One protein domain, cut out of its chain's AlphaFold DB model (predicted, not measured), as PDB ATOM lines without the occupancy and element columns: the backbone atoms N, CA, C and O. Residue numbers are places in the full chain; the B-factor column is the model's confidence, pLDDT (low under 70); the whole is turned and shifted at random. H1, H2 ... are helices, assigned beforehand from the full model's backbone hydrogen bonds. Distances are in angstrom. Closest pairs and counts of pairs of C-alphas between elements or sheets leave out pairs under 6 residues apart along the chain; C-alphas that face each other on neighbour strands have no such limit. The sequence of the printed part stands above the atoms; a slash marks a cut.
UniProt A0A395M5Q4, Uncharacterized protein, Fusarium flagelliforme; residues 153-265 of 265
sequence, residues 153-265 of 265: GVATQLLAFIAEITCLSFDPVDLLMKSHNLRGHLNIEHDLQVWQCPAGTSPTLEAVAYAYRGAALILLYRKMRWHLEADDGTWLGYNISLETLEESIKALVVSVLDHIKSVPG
ATOM      1  N   GLY A 153     -31.656  32.441  60.930       85.12
ATOM      2  CA  GLY A 153     -32.824  31.636  61.262       85.12
ATOM      3  C   GLY A 153     -32.921  30.416  60.348       85.12
ATOM      4  O   GLY A 153     -32.122  29.492  60.453       85.12
ATOM      5  N   VAL A 154     -33.893  30.431  59.432       84.19
ATOM      6  CA  VAL A 154     -34.144  29.354  58.455       84.19
ATOM      7  C   VAL A 154     -33.430  29.549  57.109       84.19
ATOM      8  O   VAL A 154     -33.557  28.725  56.206       84.19
ATOM      9  N   ALA A 155     -32.696  30.650  56.940       83.44
ATOM     10  CA  ALA A 155     -32.115  31.073  55.669       83.44
ATOM     11  C   ALA A 155     -30.697  30.532  55.406       83.44
ATOM     12  O   ALA A 155     -30.032  30.993  54.481       83.44
ATOM     13  N   THR A 156     -30.199  29.556  56.174       84.44
ATOM     14  CA  THR A 156     -28.818  29.052  56.028       84.44
ATOM     15  C   THR A 156     -28.518  28.532  54.620       84.44
ATOM     16  O   THR A 156     -27.431  28.764  54.097       84.44
ATOM     17  N   GLN A 157     -29.490  27.899  53.955       86.06
ATOM     18  CA  GLN A 157     -29.327  27.449  52.567       86.06
ATOM     19  C   GLN A 157     -29.111  28.619  51.591       86.06
ATOM     20  O   GLN A 157     -28.363  28.488  50.625       86.06
ATOM     21  N   LEU A 158     -29.716  29.780  51.856       90.69
ATOM     22  CA  LEU A 158     -29.546  30.980  51.034       90.69
ATOM     23  C   LEU A 158     -28.118  31.522  51.108       90.69
ATOM     24  O   LEU A 158     -27.610  32.050  50.121       90.69
ATOM     25  N   LEU A 159     -27.434  31.317  52.233       89.50
ATOM     26  CA  LEU A 159     -26.028  31.676  52.383       89.50
ATOM     27  C   LEU A 159     -25.119  30.838  51.473       89.50
ATOM     28  O   LEU A 159     -24.181  31.377  50.887       89.50
ATOM     29  N   ALA A 160     -25.425  29.549  51.294       88.19
ATOM     30  CA  ALA A 160     -24.703  28.709  50.342       88.19
ATOM     31  C   ALA A 160     -24.842  29.262  48.916       88.19
ATOM     32  O   ALA A 160     -23.829  29.462  48.255       88.19
ATOM     33  N   PHE A 161     -26.053  29.636  48.483       91.19
ATOM     34  CA  PHE A 161     -26.245  30.282  47.178       91.19
ATOM     35  C   PHE A 161     -25.448  31.582  47.038       91.19
ATOM     36  O   PHE A 161     -24.816  31.799  46.008       91.19
ATOM     37  N   ILE A 162     -25.427  32.439  48.065       93.31
ATOM     38  CA  ILE A 162     -24.626  33.674  48.049       93.31
ATOM     39  C   ILE A 162     -23.141  33.346  47.850       93.31
ATOM     40  O   ILE A 162     -22.489  33.959  47.004       93.31
ATOM     41  N   ALA A 163     -22.615  32.347  48.560       91.19
ATOM     42  CA  ALA A 163     -21.238  31.900  48.384       91.19
ATOM     43  C   ALA A 163     -20.970  31.400  46.956       91.19
ATOM     44  O   ALA A 163     -20.001  31.834  46.330       91.19
ATOM     45  N   GLU A 164     -21.850  30.561  46.401       90.06
ATOM     46  CA  GLU A 164     -21.745  30.094  45.014       90.06
ATOM     47  C   GLU A 164     -21.706  31.272  44.030       90.06
ATOM     48  O   GLU A 164     -20.821  31.337  43.174       90.06
ATOM     49  N   ILE A 165     -22.592  32.261  44.208       91.38
ATOM     50  CA  ILE A 165     -22.633  33.475  43.387       91.38
ATOM     51  C   ILE A 165     -21.315  34.247  43.482       91.38
ATOM     52  O   ILE A 165     -20.782  34.672  42.454       91.38
ATOM     53  N   THR A 166     -20.744  34.419  44.680       90.00
ATOM     54  CA  THR A 166     -19.451  35.113  44.848       90.00
ATOM     55  C   THR A 166     -18.298  34.385  44.155       90.00
ATOM     56  O   THR A 166     -17.399  35.039  43.627       90.00
ATOM     57  N   CYS A 167     -18.381  33.061  44.023       86.88
ATOM     58  CA  CYS A 167     -17.398  32.235  43.325       86.88
ATOM     59  C   CYS A 167     -17.598  32.145  41.806       86.88
ATOM     60  O   CYS A 167     -16.674  31.701  41.122       86.88
ATOM     61  N   LEU A 168     -18.751  32.567  41.260       82.94
ATOM     62  CA  LEU A 168     -18.973  32.565  39.810       82.94
ATOM     63  C   LEU A 168     -17.859  33.345  39.102       82.94
ATOM     64  O   LEU A 168     -17.625  34.516  39.398       82.94
ATOM     65  N   SER A 169     -17.185  32.693  38.166       74.00
ATOM     66  CA  SER A 169     -16.266  33.344  37.242       74.00
ATOM     67  C   SER A 169     -16.913  33.338  35.874       74.00
ATOM     68  O   SER A 169     -17.438  32.314  35.439       74.00
ATOM     69  N   PHE A 170     -16.888  34.487  35.216       68.50
ATOM     70  CA  PHE A 170     -17.319  34.610  33.832       68.50
ATOM     71  C   PHE A 170     -16.128  35.016  32.951       68.50
ATOM     72  O   PHE A 170     -16.311  35.560  31.867       68.50
ATOM     73  N   ASP A 171     -14.900  34.772  33.428       67.50
ATOM     74  CA  ASP A 171     -13.701  34.863  32.598       67.50
ATOM     75  C   ASP A 171     -13.775  33.767  31.510       67.50
ATOM     76  O   ASP A 171     -13.960  32.590  31.847       67.50
ATOM     77  N   PRO A 172     -13.640  34.114  30.214       60.16
ATOM     78  CA  PRO A 172     -13.661  33.152  29.113       60.16
ATOM     79  C   PRO A 172     -12.672  31.991  29.283       60.16
ATOM     80  O   PRO A 172     -12.966  30.863  28.886       60.16
ATOM     81  N   VAL A 173     -11.509  32.237  29.897       63.16
ATOM     82  CA  VAL A 173     -10.492  31.206  30.150       63.16
ATOM     83  C   VAL A 173     -10.953  30.253  31.251       63.16
ATOM     84  O   VAL A 173     -10.797  29.038  31.125       63.16
ATOM     85  N   ASP A 174     -11.593  30.774  32.299       60.28
ATOM     86  CA  ASP A 174     -12.175  29.953  33.362       60.28
ATOM     87  C   ASP A 174     -13.356  29.117  32.857       60.28
ATOM     88  O   ASP A 174     -13.464  27.949  33.227       60.28
ATOM     89  N   LEU A 175     -14.200  29.670  31.981       59.78
ATOM     90  CA  LEU A 175     -15.328  28.955  31.373       59.78
ATOM     91  C   LEU A 175     -14.872  27.778  30.494       59.78
ATOM     92  O   LEU A 175     -15.565  26.765  30.412       59.78
ATOM     93  N   LEU A 176     -13.695  27.886  29.866       55.94
ATOM     94  CA  LEU A 176     -13.097  26.822  29.055       55.94
ATOM     95  C   LEU A 176     -12.320  25.790  29.887       55.94
ATOM     96  O   LEU A 176     -12.270  24.620  29.509       55.94
ATOM     97  N   MET A 177     -11.696  26.199  30.999       55.97
ATOM     98  CA  MET A 177     -10.811  25.331  31.790       55.97
ATOM     99  C   MET A 177     -11.476  24.681  33.011       55.97
ATOM    100  O   MET A 177     -11.052  23.603  33.431       55.97
ATOM    101  N   LYS A 178     -12.510  25.290  33.603       50.97
ATOM    102  CA  LYS A 178     -13.169  24.784  34.816       50.97
ATOM    103  C   LYS A 178     -14.455  24.026  34.472       50.97
ATOM    104  O   LYS A 178     -15.549  24.457  34.814       50.97
ATOM    105  N   SER A 179     -14.328  22.822  33.908       45.91
ATOM    106  CA  SER A 179     -15.455  21.875  33.751       45.91
ATOM    107  C   SER A 179     -16.025  21.353  35.083       45.91
ATOM    108  O   SER A 179     -17.006  20.613  35.087       45.91
ATOM    109  N   HIS A 180     -15.398  21.696  36.213       41.50
ATOM    110  CA  HIS A 180     -15.707  21.154  37.536       41.50
ATOM    111  C   HIS A 180     -16.277  22.171  38.535       41.50
ATOM    112  O   HIS A 180     -16.568  21.774  39.661       41.50
ATOM    113  N   ASN A 181     -16.466  23.444  38.161       45.47
ATOM    114  CA  ASN A 181     -16.933  24.458  39.108       45.47
ATOM    115  C   ASN A 181     -18.373  24.918  38.839       45.47
ATOM    116  O   ASN A 181     -18.612  25.694  37.923       45.47
ATOM    117  N   LEU A 182     -19.248  24.452  39.741       51.31
ATOM    118  CA  LEU A 182     -20.492  25.037  40.252       51.31
ATOM    119  C   LEU A 182     -21.619  25.361  39.259       51.31
ATOM    120  O   LEU A 182     -21.417  25.690  38.099       51.31
ATOM    121  N   ARG A 183     -22.853  25.229  39.752       55.91
ATOM    122  CA  ARG A 183     -24.106  25.510  39.042       55.91
ATOM    123  C   ARG A 183     -23.964  26.743  38.142       55.91
ATOM    124  O   ARG A 183     -23.582  27.812  38.607       55.91
ATOM    125  N   GLY A 184     -24.292  26.597  36.855       72.25
ATOM    126  CA  GLY A 184     -24.383  27.755  35.966       72.25
ATOM    127  C   GLY A 184     -25.335  28.792  36.566       72.25
ATOM    128  O   GLY A 184     -26.282  28.422  37.259       72.25
ATOM    129  N   HIS A 185     -25.094  30.075  36.308       79.69
ATOM    130  CA  HIS A 185     -25.927  31.183  36.792       79.69
ATOM    131  C   HIS A 185     -27.442  30.920  36.629       79.69
ATOM    132  O   HIS A 185     -28.191  31.219  37.550       79.69
ATOM    133  N   LEU A 186     -27.877  30.269  35.537       83.06
ATOM    134  CA  LEU A 186     -29.274  29.852  35.313       83.06
ATOM    135  C   LEU A 186     -29.794  28.849  36.349       83.06
ATOM    136  O   LEU A 186     -30.942  28.938  36.771       83.06
ATOM    137  N   ASN A 187     -28.965  27.888  36.760       87.62
ATOM    138  CA  ASN A 187     -29.342  26.903  37.772       87.62
ATOM    139  C   ASN A 187     -29.474  27.583  39.139       87.62
ATOM    140  O   ASN A 187     -30.458  27.355  39.829       87.62
ATOM    141  N   ILE A 188     -28.524  28.456  39.499       90.06
ATOM    142  CA  ILE A 188     -28.591  29.222  40.753       90.06
ATOM    143  C   ILE A 188     -29.823  30.132  40.757       90.06
ATOM    144  O   ILE A 188     -30.544  30.181  41.749       90.06
ATOM    145  N   GLU A 189     -30.085  30.831  39.651       91.25
ATOM    146  CA  GLU A 189     -31.274  31.666  39.494       91.25
ATOM    147  C   GLU A 189     -32.552  30.848  39.672       91.25
ATOM    148  O   GLU A 189     -33.405  31.220  40.476       91.25
ATOM    149  N   HIS A 190     -32.672  29.726  38.956       91.94
ATOM    150  CA  HIS A 190     -33.827  28.843  39.053       91.94
ATOM    151  C   HIS A 190     -34.032  28.349  40.485       91.94
ATOM    152  O   HIS A 190     -35.128  28.485  41.024       91.94
ATOM    153  N   ASP A 191     -32.976  27.839  41.120       92.81
ATOM    154  CA  ASP A 191     -33.029  27.305  42.477       92.81
ATOM    155  C   ASP A 191     -33.438  28.379  43.490       92.81
ATOM    156  O   ASP A 191     -34.281  28.125  44.349       92.81
ATOM    157  N   LEU A 192     -32.907  29.599  43.363       94.38
ATOM    158  CA  LEU A 192     -33.333  30.738  44.173       94.38
ATOM    159  C   LEU A 192     -34.794  31.100  43.903       94.38
ATOM    160  O   LEU A 192     -35.529  31.391  44.843       94.38
ATOM    161  N   GLN A 193     -35.245  31.078  42.647       92.50
ATOM    162  CA  GLN A 193     -36.626  31.400  42.290       92.50
ATOM    163  C   GLN A 193     -37.623  30.391  42.867       92.50
ATOM    164  O   GLN A 193     -38.653  30.817  43.393       92.50
ATOM    165  N   VAL A 194     -37.316  29.093  42.824       94.06
ATOM    166  CA  VAL A 194     -38.197  28.031  43.338       94.06
ATOM    167  C   VAL A 194     -38.017  27.750  44.828       94.06
ATOM    168  O   VAL A 194     -38.832  27.024  45.396       94.06
ATOM    169  N   TRP A 195     -36.985  28.307  45.470       93.38
ATOM    170  CA  TRP A 195     -36.761  28.146  46.905       93.38
ATOM    171  C   TRP A 195     -37.971  28.621  47.715       93.38
ATOM    172  O   TRP A 195     -38.491  29.720  47.502       93.38
ATOM    173  N   GLN A 196     -38.387  27.799  48.678       90.56
ATOM    174  CA  GLN A 196     -39.500  28.080  49.578       90.56
ATOM    175  C   GLN A 196     -39.019  28.069  51.024       90.56
ATOM    176  O   GLN A 196     -38.195  27.240  51.414       90.56
ATOM    177  N   CYS A 197     -39.572  28.979  51.822       89.56
ATOM    178  CA  CYS A 197     -39.335  28.998  53.257       89.56
ATOM    179  C   CYS A 197     -39.883  27.705  53.895       89.56
ATOM    180  O   CYS A 197     -40.973  27.267  53.511       89.56
ATOM    181  N   PRO A 198     -39.171  27.082  54.857       89.00
ATOM    182  CA  PRO A 198     -39.678  25.908  55.558       89.00
ATOM    183  C   PRO A 198     -41.068  26.139  56.166       89.00
ATOM    184  O   PRO A 198     -41.340  27.183  56.766       89.00
ATOM    185  N   ALA A 199     -41.951  25.149  56.031       87.38
ATOM    186  CA  ALA A 199     -43.311  25.235  56.552       87.38
ATOM    187  C   ALA A 199     -43.319  25.403  58.082       87.38
ATOM    188  O   ALA A 199     -42.558  24.748  58.792       87.38
ATOM    189  N   GLY A 200     -44.206  26.263  58.593       86.12
ATOM    190  CA  GLY A 200     -44.320  26.538  60.031       86.12
ATOM    191  C   GLY A 200     -43.312  27.558  60.576       86.12
ATOM    192  O   GLY A 200     -43.263  27.764  61.788       86.12
ATOM    193  N   THR A 201     -42.531  28.208  59.708       88.62
ATOM    194  CA  THR A 201     -41.659  29.329  60.087       88.62
ATOM    195  C   THR A 201     -42.490  30.524  60.570       88.62
ATOM    196  O   THR A 201     -43.568  30.797  60.045       88.62
ATOM    197  N   SER A 202     -42.009  31.245  61.590       89.44
ATOM    198  CA  SER A 202     -42.684  32.458  62.062       89.44
ATOM    199  C   SER A 202     -42.620  33.578  61.009       89.44
ATOM    200  O   SER A 202     -41.620  33.671  60.294       89.44
ATOM    201  N   PRO A 203     -43.610  34.489  60.948       88.62
ATOM    202  CA  PRO A 203     -43.631  35.558  59.943       88.62
ATOM    203  C   PRO A 203     -42.355  36.416  59.916       88.62
ATOM    204  O   PRO A 203     -41.882  36.808  58.854       88.62
ATOM    205  N   THR A 204     -41.753  36.672  61.081       88.00
ATOM    206  CA  THR A 204     -40.501  37.433  61.188       88.00
ATOM    207  C   THR A 204     -39.325  36.698  60.543       88.00
ATOM    208  O   THR A 204     -38.559  37.300  59.795       88.00
ATOM    209  N   LEU A 205     -39.177  35.395  60.802       88.25
ATOM    210  CA  LEU A 205     -38.090  34.594  60.228       88.25
ATOM    211  C   LEU A 205     -38.307  34.323  58.735       88.25
ATOM    212  O   LEU A 205     -37.341  34.298  57.973       88.25
ATOM    213  N   GLU A 206     -39.561  34.171  58.310       90.44
ATOM    214  CA  GLU A 206     -39.927  34.059  56.899       90.44
ATOM    215  C   GLU A 206     -39.522  35.321  56.133       90.44
ATOM    216  O   GLU A 206     -38.875  35.228  55.091       90.44
ATOM    217  N   ALA A 207     -39.802  36.499  56.687       88.94
ATOM    218  CA  ALA A 207     -39.421  37.757  56.065       88.94
ATOM    219  C   ALA A 207     -37.905  37.960  55.985       88.94
ATOM    220  O   ALA A 207     -37.406  38.449  54.969       88.94
ATOM    221  N   VAL A 208     -37.158  37.549  57.018       88.94
ATOM    222  CA  VAL A 208     -35.687  37.529  56.975       88.94
ATOM    223  C   VAL A 208     -35.210  36.626  55.838       88.94
ATOM    224  O   VAL A 208     -34.382  37.040  55.027       88.94
ATOM    225  N   ALA A 209     -35.765  35.420  55.716       91.06
ATOM    226  CA  ALA A 209     -35.397  34.510  54.640       91.06
ATOM    227  C   ALA A 209     -35.766  35.053  53.251       91.06
ATOM    228  O   ALA A 209     -34.967  34.964  52.317       91.06
ATOM    229  N   TYR A 210     -36.928  35.696  53.116       91.44
ATOM    230  CA  TYR A 210     -37.333  36.371  51.887       91.44
ATOM    231  C   TYR A 210     -36.349  37.484  51.501       91.44
ATOM    232  O   TYR A 210     -35.962  37.596  50.335       91.44
ATOM    233  N   ALA A 211     -35.888  38.268  52.481       91.38
ATOM    234  CA  ALA A 211     -34.886  39.306  52.272       91.38
ATOM    235  C   ALA A 211     -33.550  38.722  51.783       91.38
ATOM    236  O   ALA A 211     -33.000  39.216  50.799       91.38
ATOM    237  N   TYR A 212     -33.059  37.636  52.395       92.75
ATOM    238  CA  TYR A 212     -31.831  36.962  51.951       92.75
ATOM    239  C   TYR A 212     -31.956  36.359  50.549       92.75
ATOM    240  O   TYR A 212     -31.025  36.469  49.751       92.75
ATOM    241  N   ARG A 213     -33.113  35.780  50.207       94.94
ATOM    242  CA  ARG A 213     -33.382  35.260  48.859       94.94
ATOM    243  C   ARG A 213     -33.343  36.384  47.827       94.94
ATOM    244  O   ARG A 213     -32.707  36.244  46.783       94.94
ATOM    245  N   GLY A 214     -33.985  37.511  48.131       94.12
ATOM    246  CA  GLY A 214     -33.941  38.705  47.291       94.12
ATOM    247  C   GLY A 214     -32.525  39.262  47.135       94.12
ATOM    248  O   GLY A 214     -32.108  39.570  46.021       94.12
ATOM    249  N   ALA A 215     -31.757  39.329  48.225       92.88
ATOM    250  CA  ALA A 215     -30.366  39.772  48.203       92.88
ATOM    251  C   ALA A 215     -29.480  38.867  47.332       92.88
ATOM    252  O   ALA A 215     -28.677  39.379  46.552       92.88
ATOM    253  N   ALA A 216     -29.660  37.544  47.405       95.00
ATOM    254  CA  ALA A 216     -28.950  36.589  46.559       95.00
ATOM    255  C   ALA A 216     -29.267  36.799  45.066       95.00
ATOM    256  O   ALA A 216     -28.349  36.887  44.252       95.00
ATOM    257  N   LEU A 217     -30.543  36.969  44.699       95.12
ATOM    258  CA  LEU A 217     -30.936  37.255  43.312       95.12
ATOM    259  C   LEU A 217     -30.367  38.591  42.810       95.12
ATOM    260  O   LEU A 217     -29.821  38.662  41.711       95.12
ATOM    261  N   ILE A 218     -30.429  39.644  43.631       93.94
ATOM    262  CA  ILE A 218     -29.839  40.947  43.297       93.94
ATOM    263  C   ILE A 218     -28.327  40.815  43.082       93.94
ATOM    264  O   ILE A 218     -27.792  41.384  42.130       93.94
ATOM    265  N   LEU A 219     -27.628  40.069  43.942       93.44
ATOM    266  CA  LEU A 219     -26.194  39.823  43.806       93.44
ATOM    267  C   LEU A 219     -25.873  39.104  42.490       93.44
ATOM    268  O   LEU A 219     -24.967  39.528  41.770       93.44
ATOM    269  N   LEU A 220     -26.640  38.064  42.151       92.25
ATOM    270  CA  LEU A 220     -26.491  37.319  40.903       92.25
ATOM    271  C   LEU A 220     -26.669  38.229  39.682       92.25
ATOM    272  O   LEU A 220     -25.786  38.286  38.826       92.25
ATOM    273  N   TYR A 221     -27.757  38.998  39.632       91.19
ATOM    274  CA  TYR A 221     -28.041  39.897  38.512       91.19
ATOM    275  C   TYR A 221     -27.017  41.017  38.371       91.19
ATOM    276  O   TYR A 221     -26.637  41.358  37.253       91.19
ATOM    277  N   ARG A 222     -26.507  41.564  39.481       89.56
ATOM    278  CA  ARG A 222     -25.415  42.548  39.435       89.56
ATOM    279  C   ARG A 222     -24.144  41.952  38.845       89.56
ATOM    280  O   ARG A 222     -23.473  42.624  38.068       89.56
ATOM    281  N   LYS A 223     -23.837  40.699  39.179       87.25
ATOM    282  CA  LYS A 223     -22.673  40.003  38.635       87.25
ATOM    283  C   LYS A 223     -22.833  39.730  37.140       87.25
ATOM    284  O   LYS A 223     -21.947  40.077  36.370       87.25
ATOM    285  N   MET A 224     -23.992  39.217  36.718       85.50
ATOM    286  CA  MET A 224     -24.323  39.027  35.298       85.50
ATOM    287  C   MET A 224     -24.220  40.337  34.511       85.50
ATOM    288  O   MET A 224     -23.598  40.375  33.454       85.50
ATOM    289  N   ARG A 225     -24.775  41.426  35.056       85.62
ATOM    290  CA  ARG A 225     -24.678  42.763  34.469       85.62
ATOM    291  C   ARG A 225     -23.229  43.203  34.276       85.62
ATOM    292  O   ARG A 225     -22.894  43.629  33.180       85.62
ATOM    293  N   TRP A 226     -22.392  43.102  35.312       83.19
ATOM    294  CA  TRP A 226     -20.988  43.519  35.227       83.19
ATOM    295  C   TRP A 226     -20.254  42.802  34.090       83.19
ATOM    296  O   TRP A 226     -19.464  43.407  33.373       83.19
ATOM    297  N   HIS A 227     -20.572  41.525  33.877       76.25
ATOM    298  CA  HIS A 227     -20.005  40.754  32.780       76.25
ATOM    299  C   HIS A 227     -20.552  41.136  31.405       76.25
ATOM    300  O   HIS A 227     -19.770  41.219  30.466       76.25
ATOM    301  N   LEU A 228     -21.850  41.425  31.279       76.62
ATOM    302  CA  LEU A 228     -22.421  41.931  30.026       76.62
ATOM    303  C   LEU A 228     -21.884  43.321  29.654       76.62
ATOM    304  O   LEU A 228     -21.720  43.607  28.476       76.62
ATOM    305  N   GLU A 229     -21.607  44.177  30.639       78.50
ATOM    306  CA  GLU A 229     -20.981  45.490  30.418       78.50
ATOM    307  C   GLU A 229     -19.510  45.375  29.985       78.50
ATOM    308  O   GLU A 229     -18.999  46.276  29.324       78.50
ATOM    309  N   ALA A 230     -18.832  44.286  30.363       73.75
ATOM    310  CA  ALA A 230     -17.431  44.027  30.041       73.75
ATOM    311  C   ALA A 230     -17.219  43.199  28.755       73.75
ATOM    312  O   ALA A 230     -16.080  43.077  28.307       73.75
ATOM    313  N   ASP A 231     -18.271  42.608  28.176       69.06
ATOM    314  CA  ASP A 231     -18.193  41.840  26.926       69.06
ATOM    315  C   ASP A 231     -18.351  42.766  25.708       69.06
ATOM    316  O   ASP A 231     -19.410  43.352  25.488       69.06
ATOM    317  N   ASP A 232     -17.319  42.841  24.862       60.59
ATOM    318  CA  ASP A 232     -17.281  43.619  23.609       60.59
ATOM    319  C   ASP A 232     -18.155  43.008  22.479       60.59
ATOM    320  O   ASP A 232     -17.900  43.186  21.285       60.59
ATOM    321  N   GLY A 233     -19.207  42.263  22.834       55.94
ATOM    322  CA  GLY A 233     -20.154  41.652  21.898       55.94
ATOM    323  C   GLY A 233     -19.678  40.342  21.266       55.94
ATOM    324  O   GLY A 233     -20.208  39.941  20.228       55.94
ATOM    325  N   THR A 234     -18.698  39.662  21.871       52.09
ATOM    326  CA  THR A 234     -18.149  38.399  21.339       52.09
ATOM    327  C   THR A 234     -18.659  37.144  22.050       52.09
ATOM    328  O   THR A 234     -18.530  36.056  21.486       52.09
ATOM    329  N   TRP A 235     -19.302  37.264  23.220       53.38
ATOM    330  CA  TRP A 235     -19.653  36.116  24.066       53.38
ATOM    331  C   TRP A 235     -21.050  36.202  24.698       53.38
ATOM    332  O   TRP A 235     -21.250  35.777  25.838       53.38
ATOM    333  N   LEU A 236     -22.054  36.649  23.935       52.34
ATOM    334  CA  LEU A 236     -23.471  36.567  24.320       52.34
ATOM    335  C   LEU A 236     -23.958  35.102  24.385       52.34
ATOM    336  O   LEU A 236     -24.706  34.625  23.537       52.34
ATOM    337  N   GLY A 237     -23.533  34.382  25.426       53.28
ATOM    338  CA  GLY A 237     -24.088  33.100  25.875       53.28
ATOM    339  C   GLY A 237     -25.280  33.262  26.826       53.28
ATOM    340  O   GLY A 237     -25.808  32.273  27.331       53.28
ATOM    341  N   TYR A 238     -25.705  34.500  27.079       58.97
ATOM    342  CA  TYR A 238     -26.788  34.840  27.990       58.97
ATOM    343  C   TYR A 238     -27.970  35.334  27.152       58.97
ATOM    344  O   TYR A 238     -27.918  36.420  26.586       58.97
ATOM    345  N   ASN A 239     -29.046  34.547  27.057       62.69
ATOM    346  CA  ASN A 239     -30.293  34.923  26.369       62.69
ATOM    347  C   ASN A 239     -31.080  36.027  27.123       62.69
ATOM    348  O   ASN A 239     -32.309  35.999  27.156       62.69
ATOM    349  N   ILE A 240     -30.397  36.969  27.778       74.06
ATOM    350  CA  ILE A 240     -30.991  38.043  28.577       74.06
ATOM    351  C   ILE A 240     -30.324  39.374  28.228       74.06
ATOM    352  O   ILE A 240     -29.103  39.456  28.103       74.06
ATOM    353  N   SER A 241     -31.129  40.421  28.040       79.56
ATOM    354  CA  SER A 241     -30.615  41.762  27.761       79.56
ATOM    355  C   SER A 241     -30.249  42.492  29.058       79.56
ATOM    356  O   SER A 241     -30.771  42.191  30.136       79.56
ATOM    357  N   LEU A 242     -29.374  43.498  28.947       81.88
ATOM    358  CA  LEU A 242     -29.042  44.392  30.060       81.88
ATOM    359  C   LEU A 242     -30.298  45.083  30.622       81.88
ATOM    360  O   LEU A 242     -30.456  45.179  31.836       81.88
ATOM    361  N   GLU A 243     -31.214  45.502  29.745       84.06
ATOM    362  CA  GLU A 243     -32.489  46.126  30.117       84.06
ATOM    363  C   GLU A 243     -33.353  45.178  30.963       84.06
ATOM    364  O   GLU A 243     -33.795  45.554  32.048       84.06
ATOM    365  N   THR A 244     -33.494  43.915  30.543       85.94
ATOM    366  CA  THR A 244     -34.246  42.902  31.299       85.94
ATOM    367  C   THR A 244     -33.635  42.642  32.681       85.94
ATOM    368  O   THR A 244     -34.370  42.473  33.658       85.94
ATOM    369  N   LEU A 245     -32.303  42.649  32.810       85.69
ATOM    370  CA  LEU A 245     -31.639  42.525  34.114       85.69
ATOM    371  C   LEU A 245     -31.904  43.736  35.017       85.69
ATOM    372  O   LEU A 245     -32.167  43.566  36.209       85.69
ATOM    373  N   GLU A 246     -31.858  44.956  34.479       87.06
ATOM    374  CA  GLU A 246     -32.149  46.163  35.260       87.06
ATOM    375  C   GLU A 246     -33.596  46.207  35.750       87.06
ATOM    376  O   GLU A 246     -33.849  46.569  36.903       87.06
ATOM    377  N   GLU A 247     -34.544  45.820  34.898       89.94
ATOM    378  CA  GLU A 247     -35.950  45.677  35.272       89.94
ATOM    379  C   GLU A 247     -36.130  44.619  36.365       89.94
ATOM    380  O   GLU A 247     -36.815  44.876  37.357       89.94
ATOM    381  N   SER A 248     -35.445  43.479  36.244       89.19
ATOM    382  CA  SER A 248     -35.497  42.392  37.230       89.19
ATOM    383  C   SER A 248     -34.958  42.825  38.596       89.19
ATOM    384  O   SER A 248     -35.588  42.563  39.622       89.19
ATOM    385  N   ILE A 249     -33.837  43.556  38.635       91.00
ATOM    386  CA  ILE A 249     -33.290  44.116  39.883       91.00
ATOM    387  C   ILE A 249     -34.285  45.100  40.512       91.00
ATOM    388  O   ILE A 249     -34.557  45.010  41.709       91.00
ATOM    389  N   LYS A 250     -34.850  46.029  39.726       91.50
ATOM    390  CA  LYS A 250     -35.826  47.016  40.225       91.50
ATOM    391  C   LYS A 250     -37.071  46.329  40.791       91.50
ATOM    392  O   LYS A 250     -37.490  46.657  41.901       91.50
ATOM    393  N   ALA A 251     -37.625  45.359  40.063       91.81
ATOM    394  CA  ALA A 251     -38.795  44.598  40.487       91.81
ATOM    395  C   ALA A 251     -38.534  43.824  41.789       91.81
ATOM    396  O   ALA A 251     -39.359  43.864  42.703       91.81
ATOM    397  N   LEU A 252     -37.366  43.185  41.915       92.56
ATOM    398  CA  LEU A 252     -36.975  42.479  43.137       92.56
ATOM    399  C   LEU A 252     -36.853  43.410  44.338       92.56
ATOM    400  O   LEU A 252     -37.369  43.086  45.404       92.56
ATOM    401  N   VAL A 253     -36.207  44.568  44.178       90.94
ATOM    402  CA  VAL A 253     -36.065  45.545  45.268       90.94
ATOM    403  C   VAL A 253     -37.436  45.988  45.776       90.94
ATOM    404  O   VAL A 253     -37.665  45.985  46.983       90.94
ATOM    405  N   VAL A 254     -38.367  46.315  44.873       91.81
ATOM    406  CA  VAL A 254     -39.739  46.696  45.249       91.81
ATOM    407  C   VAL A 254     -40.440  45.550  45.983       91.81
ATOM    408  O   VAL A 254     -40.937  45.751  47.089       91.81
ATOM    409  N   SER A 255     -40.399  44.335  45.426       91.19
ATOM    410  CA  SER A 255     -41.042  43.152  46.012       91.19
ATOM    411  C   SER A 255     -40.517  42.824  47.416       91.19
ATOM    412  O   SER A 255     -41.297  42.525  48.317       91.19
ATOM    413  N   VAL A 256     -39.198  42.904  47.629       88.81
ATOM    414  CA  VAL A 256     -38.564  42.673  48.939       88.81
ATOM    415  C   VAL A 256     -38.982  43.730  49.951       88.81
ATOM    416  O   VAL A 256     -39.366  43.385  51.066       88.81
ATOM    417  N   LEU A 257     -38.953  45.007  49.569       88.50
ATOM    418  CA  LEU A 257     -39.347  46.089  50.470       88.50
ATOM    419  C   LEU A 257     -40.825  46.001  50.857       88.50
ATOM    420  O   LEU A 257     -41.157  46.222  52.019       88.50
ATOM    421  N   ASP A 258     -41.708  45.672  49.918       88.44
ATOM    422  CA  ASP A 258     -43.138  45.552  50.199       88.44
ATOM    423  C   ASP A 258     -43.455  44.334  51.072       88.44
ATOM    424  O   ASP A 258     -44.272  44.437  51.988       88.44
ATOM    425  N   HIS A 259     -42.745  43.220  50.876       85.50
ATOM    426  CA  HIS A 259     -42.867  42.053  51.745       85.50
ATOM    427  C   HIS A 259     -42.419  42.366  53.182       85.50
ATOM    428  O   HIS A 259     -43.161  42.100  54.126       85.50
ATOM    429  N   ILE A 260     -41.261  43.012  53.367       82.81
ATOM    430  CA  ILE A 260     -40.742  43.356  54.704       82.81
ATOM    431  C   ILE A 260     -41.675  44.327  55.445       82.81
ATOM    432  O   ILE A 260     -41.897  44.162  56.641       82.81
ATOM    433  N   LYS A 261     -42.280  45.305  54.754       85.75
ATOM    434  CA  LYS A 261     -43.249  46.239  55.368       85.75
ATOM    435  C   LYS A 261     -44.492  45.549  55.935       85.75
ATOM    436  O   LYS A 261     -45.161  46.129  56.785       85.75
ATOM    437  N   SER A 262     -44.839  44.365  55.430       81.69
ATOM    438  CA  SER A 262     -46.039  43.633  55.848       81.69
ATOM    439  C   SER A 262     -45.862  42.846  57.153       81.69
ATOM    440  O   SER A 262     -46.840  42.339  57.702       81.69
ATOM    441  N   VAL A 263     -44.632  42.766  57.667       80.56
ATOM    442  CA  VAL A 263     -44.291  42.014  58.878       80.56
ATOM    443  C   VAL A 263     -44.618  42.855  60.115       80.56
ATOM    444  O   VAL A 263     -44.137  43.986  60.216       80.56
ATOM    445  N   PRO A 264     -45.401  42.335  61.077       69.94
ATOM    446  CA  PRO A 264     -45.625  43.013  62.351       69.94
ATOM    447  C   PRO A 264     -44.301  43.185  63.111       69.94
ATOM    448  O   PRO A 264     -43.528  42.229  63.210       69.94
ATOM    449  N   GLY A 265     -44.054  44.397  63.620       57.56
ATOM    450  CA  GLY A 265     -42.914  44.713  64.491       57.56
ATOM    451  C   GLY A 265     -43.087  44.229  65.923       57.56
ATOM    452  O   GLY A 265     -44.249  44.029  66.347       57.56
TER     453      GLY A 265
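AT A GLANCE: This is residues 153 to 265 of the 265 residues of an uncharacterized protein of Fusarium flagelliforme (UniProt A0A395M5Q4). One long helix, H4, runs through the middle; H5 folds back along one side of it, and H1 and H3 pack along part of it on the side away from H5. The short H2 lies off one end, on the loop between H1 and H3, and touches no helix. The printed part has 113 residues with five named helices, H1 to H5 in order, and no named strand: the class is all helix. It is only just compact, close to loose, with a radius of gyration of the C-alphas of 15.7 A, and only just elongated, with spans of 49 by 30 by 17 A.

HOW THE PARTS SIT: H1, residues 156 to 167, touches H3, residues 185 to 194, closest at the C-alphas of Phe 161 and Ile 188, 6.9 A apart; they run opposite ways at a shallow tilt of 17 degrees. H4, residues 203 to 230, is the hub. With residues 209 to 220 alone it touches H1, running the same way at a shallow tilt of 10 degrees; the closest C-alphas are those of Ile 162 and Ala 216, at 5.4 A. H3 and H4 form a helical hairpin, H4 touching with residues 213 to 220 alone; the closest C-alphas, of Leu 192 and Arg 213, are 6.5 A apart. H1, H3 and H4 make an up and down bundle, each helix running against the one before it. H5, residues 242 to 261, forms a second helical hairpin with H4, at a shallow tilt of 15 degrees, with the C-alphas of Ile 218 and Ile 249 closest at 5.8 A. H5 is apart from H1 and H3. H2, residues 172 to 177, is apart from H1, H3, H4 and H5. Every O i to N i+4 pair is within hydrogen-bond range in H2, H3, H4 and H5; in H1, 7 of 8 are.

IN THESE COORDINATES: H1 begins at C-alpha 156, (-28.818, 29.052, 56.028), and is 17.4 A long from first to last C-alpha; H2 measures 8.7 A and H3 14.3 A. H4 is 40.6 A long and H5 29.1 A, ending at C-alpha 261, (-43.249, 46.239, 55.368).

THE WHOLE: The C-alphas of Thr 234 and Gly 265, the two farthest apart, are 50.2 A apart. The printed part has no cut, and the link from H4 to H5, 11 residues, is long. pLDDT is under 70 at residues 170 to 183, 231 to 239 and 264 to 265.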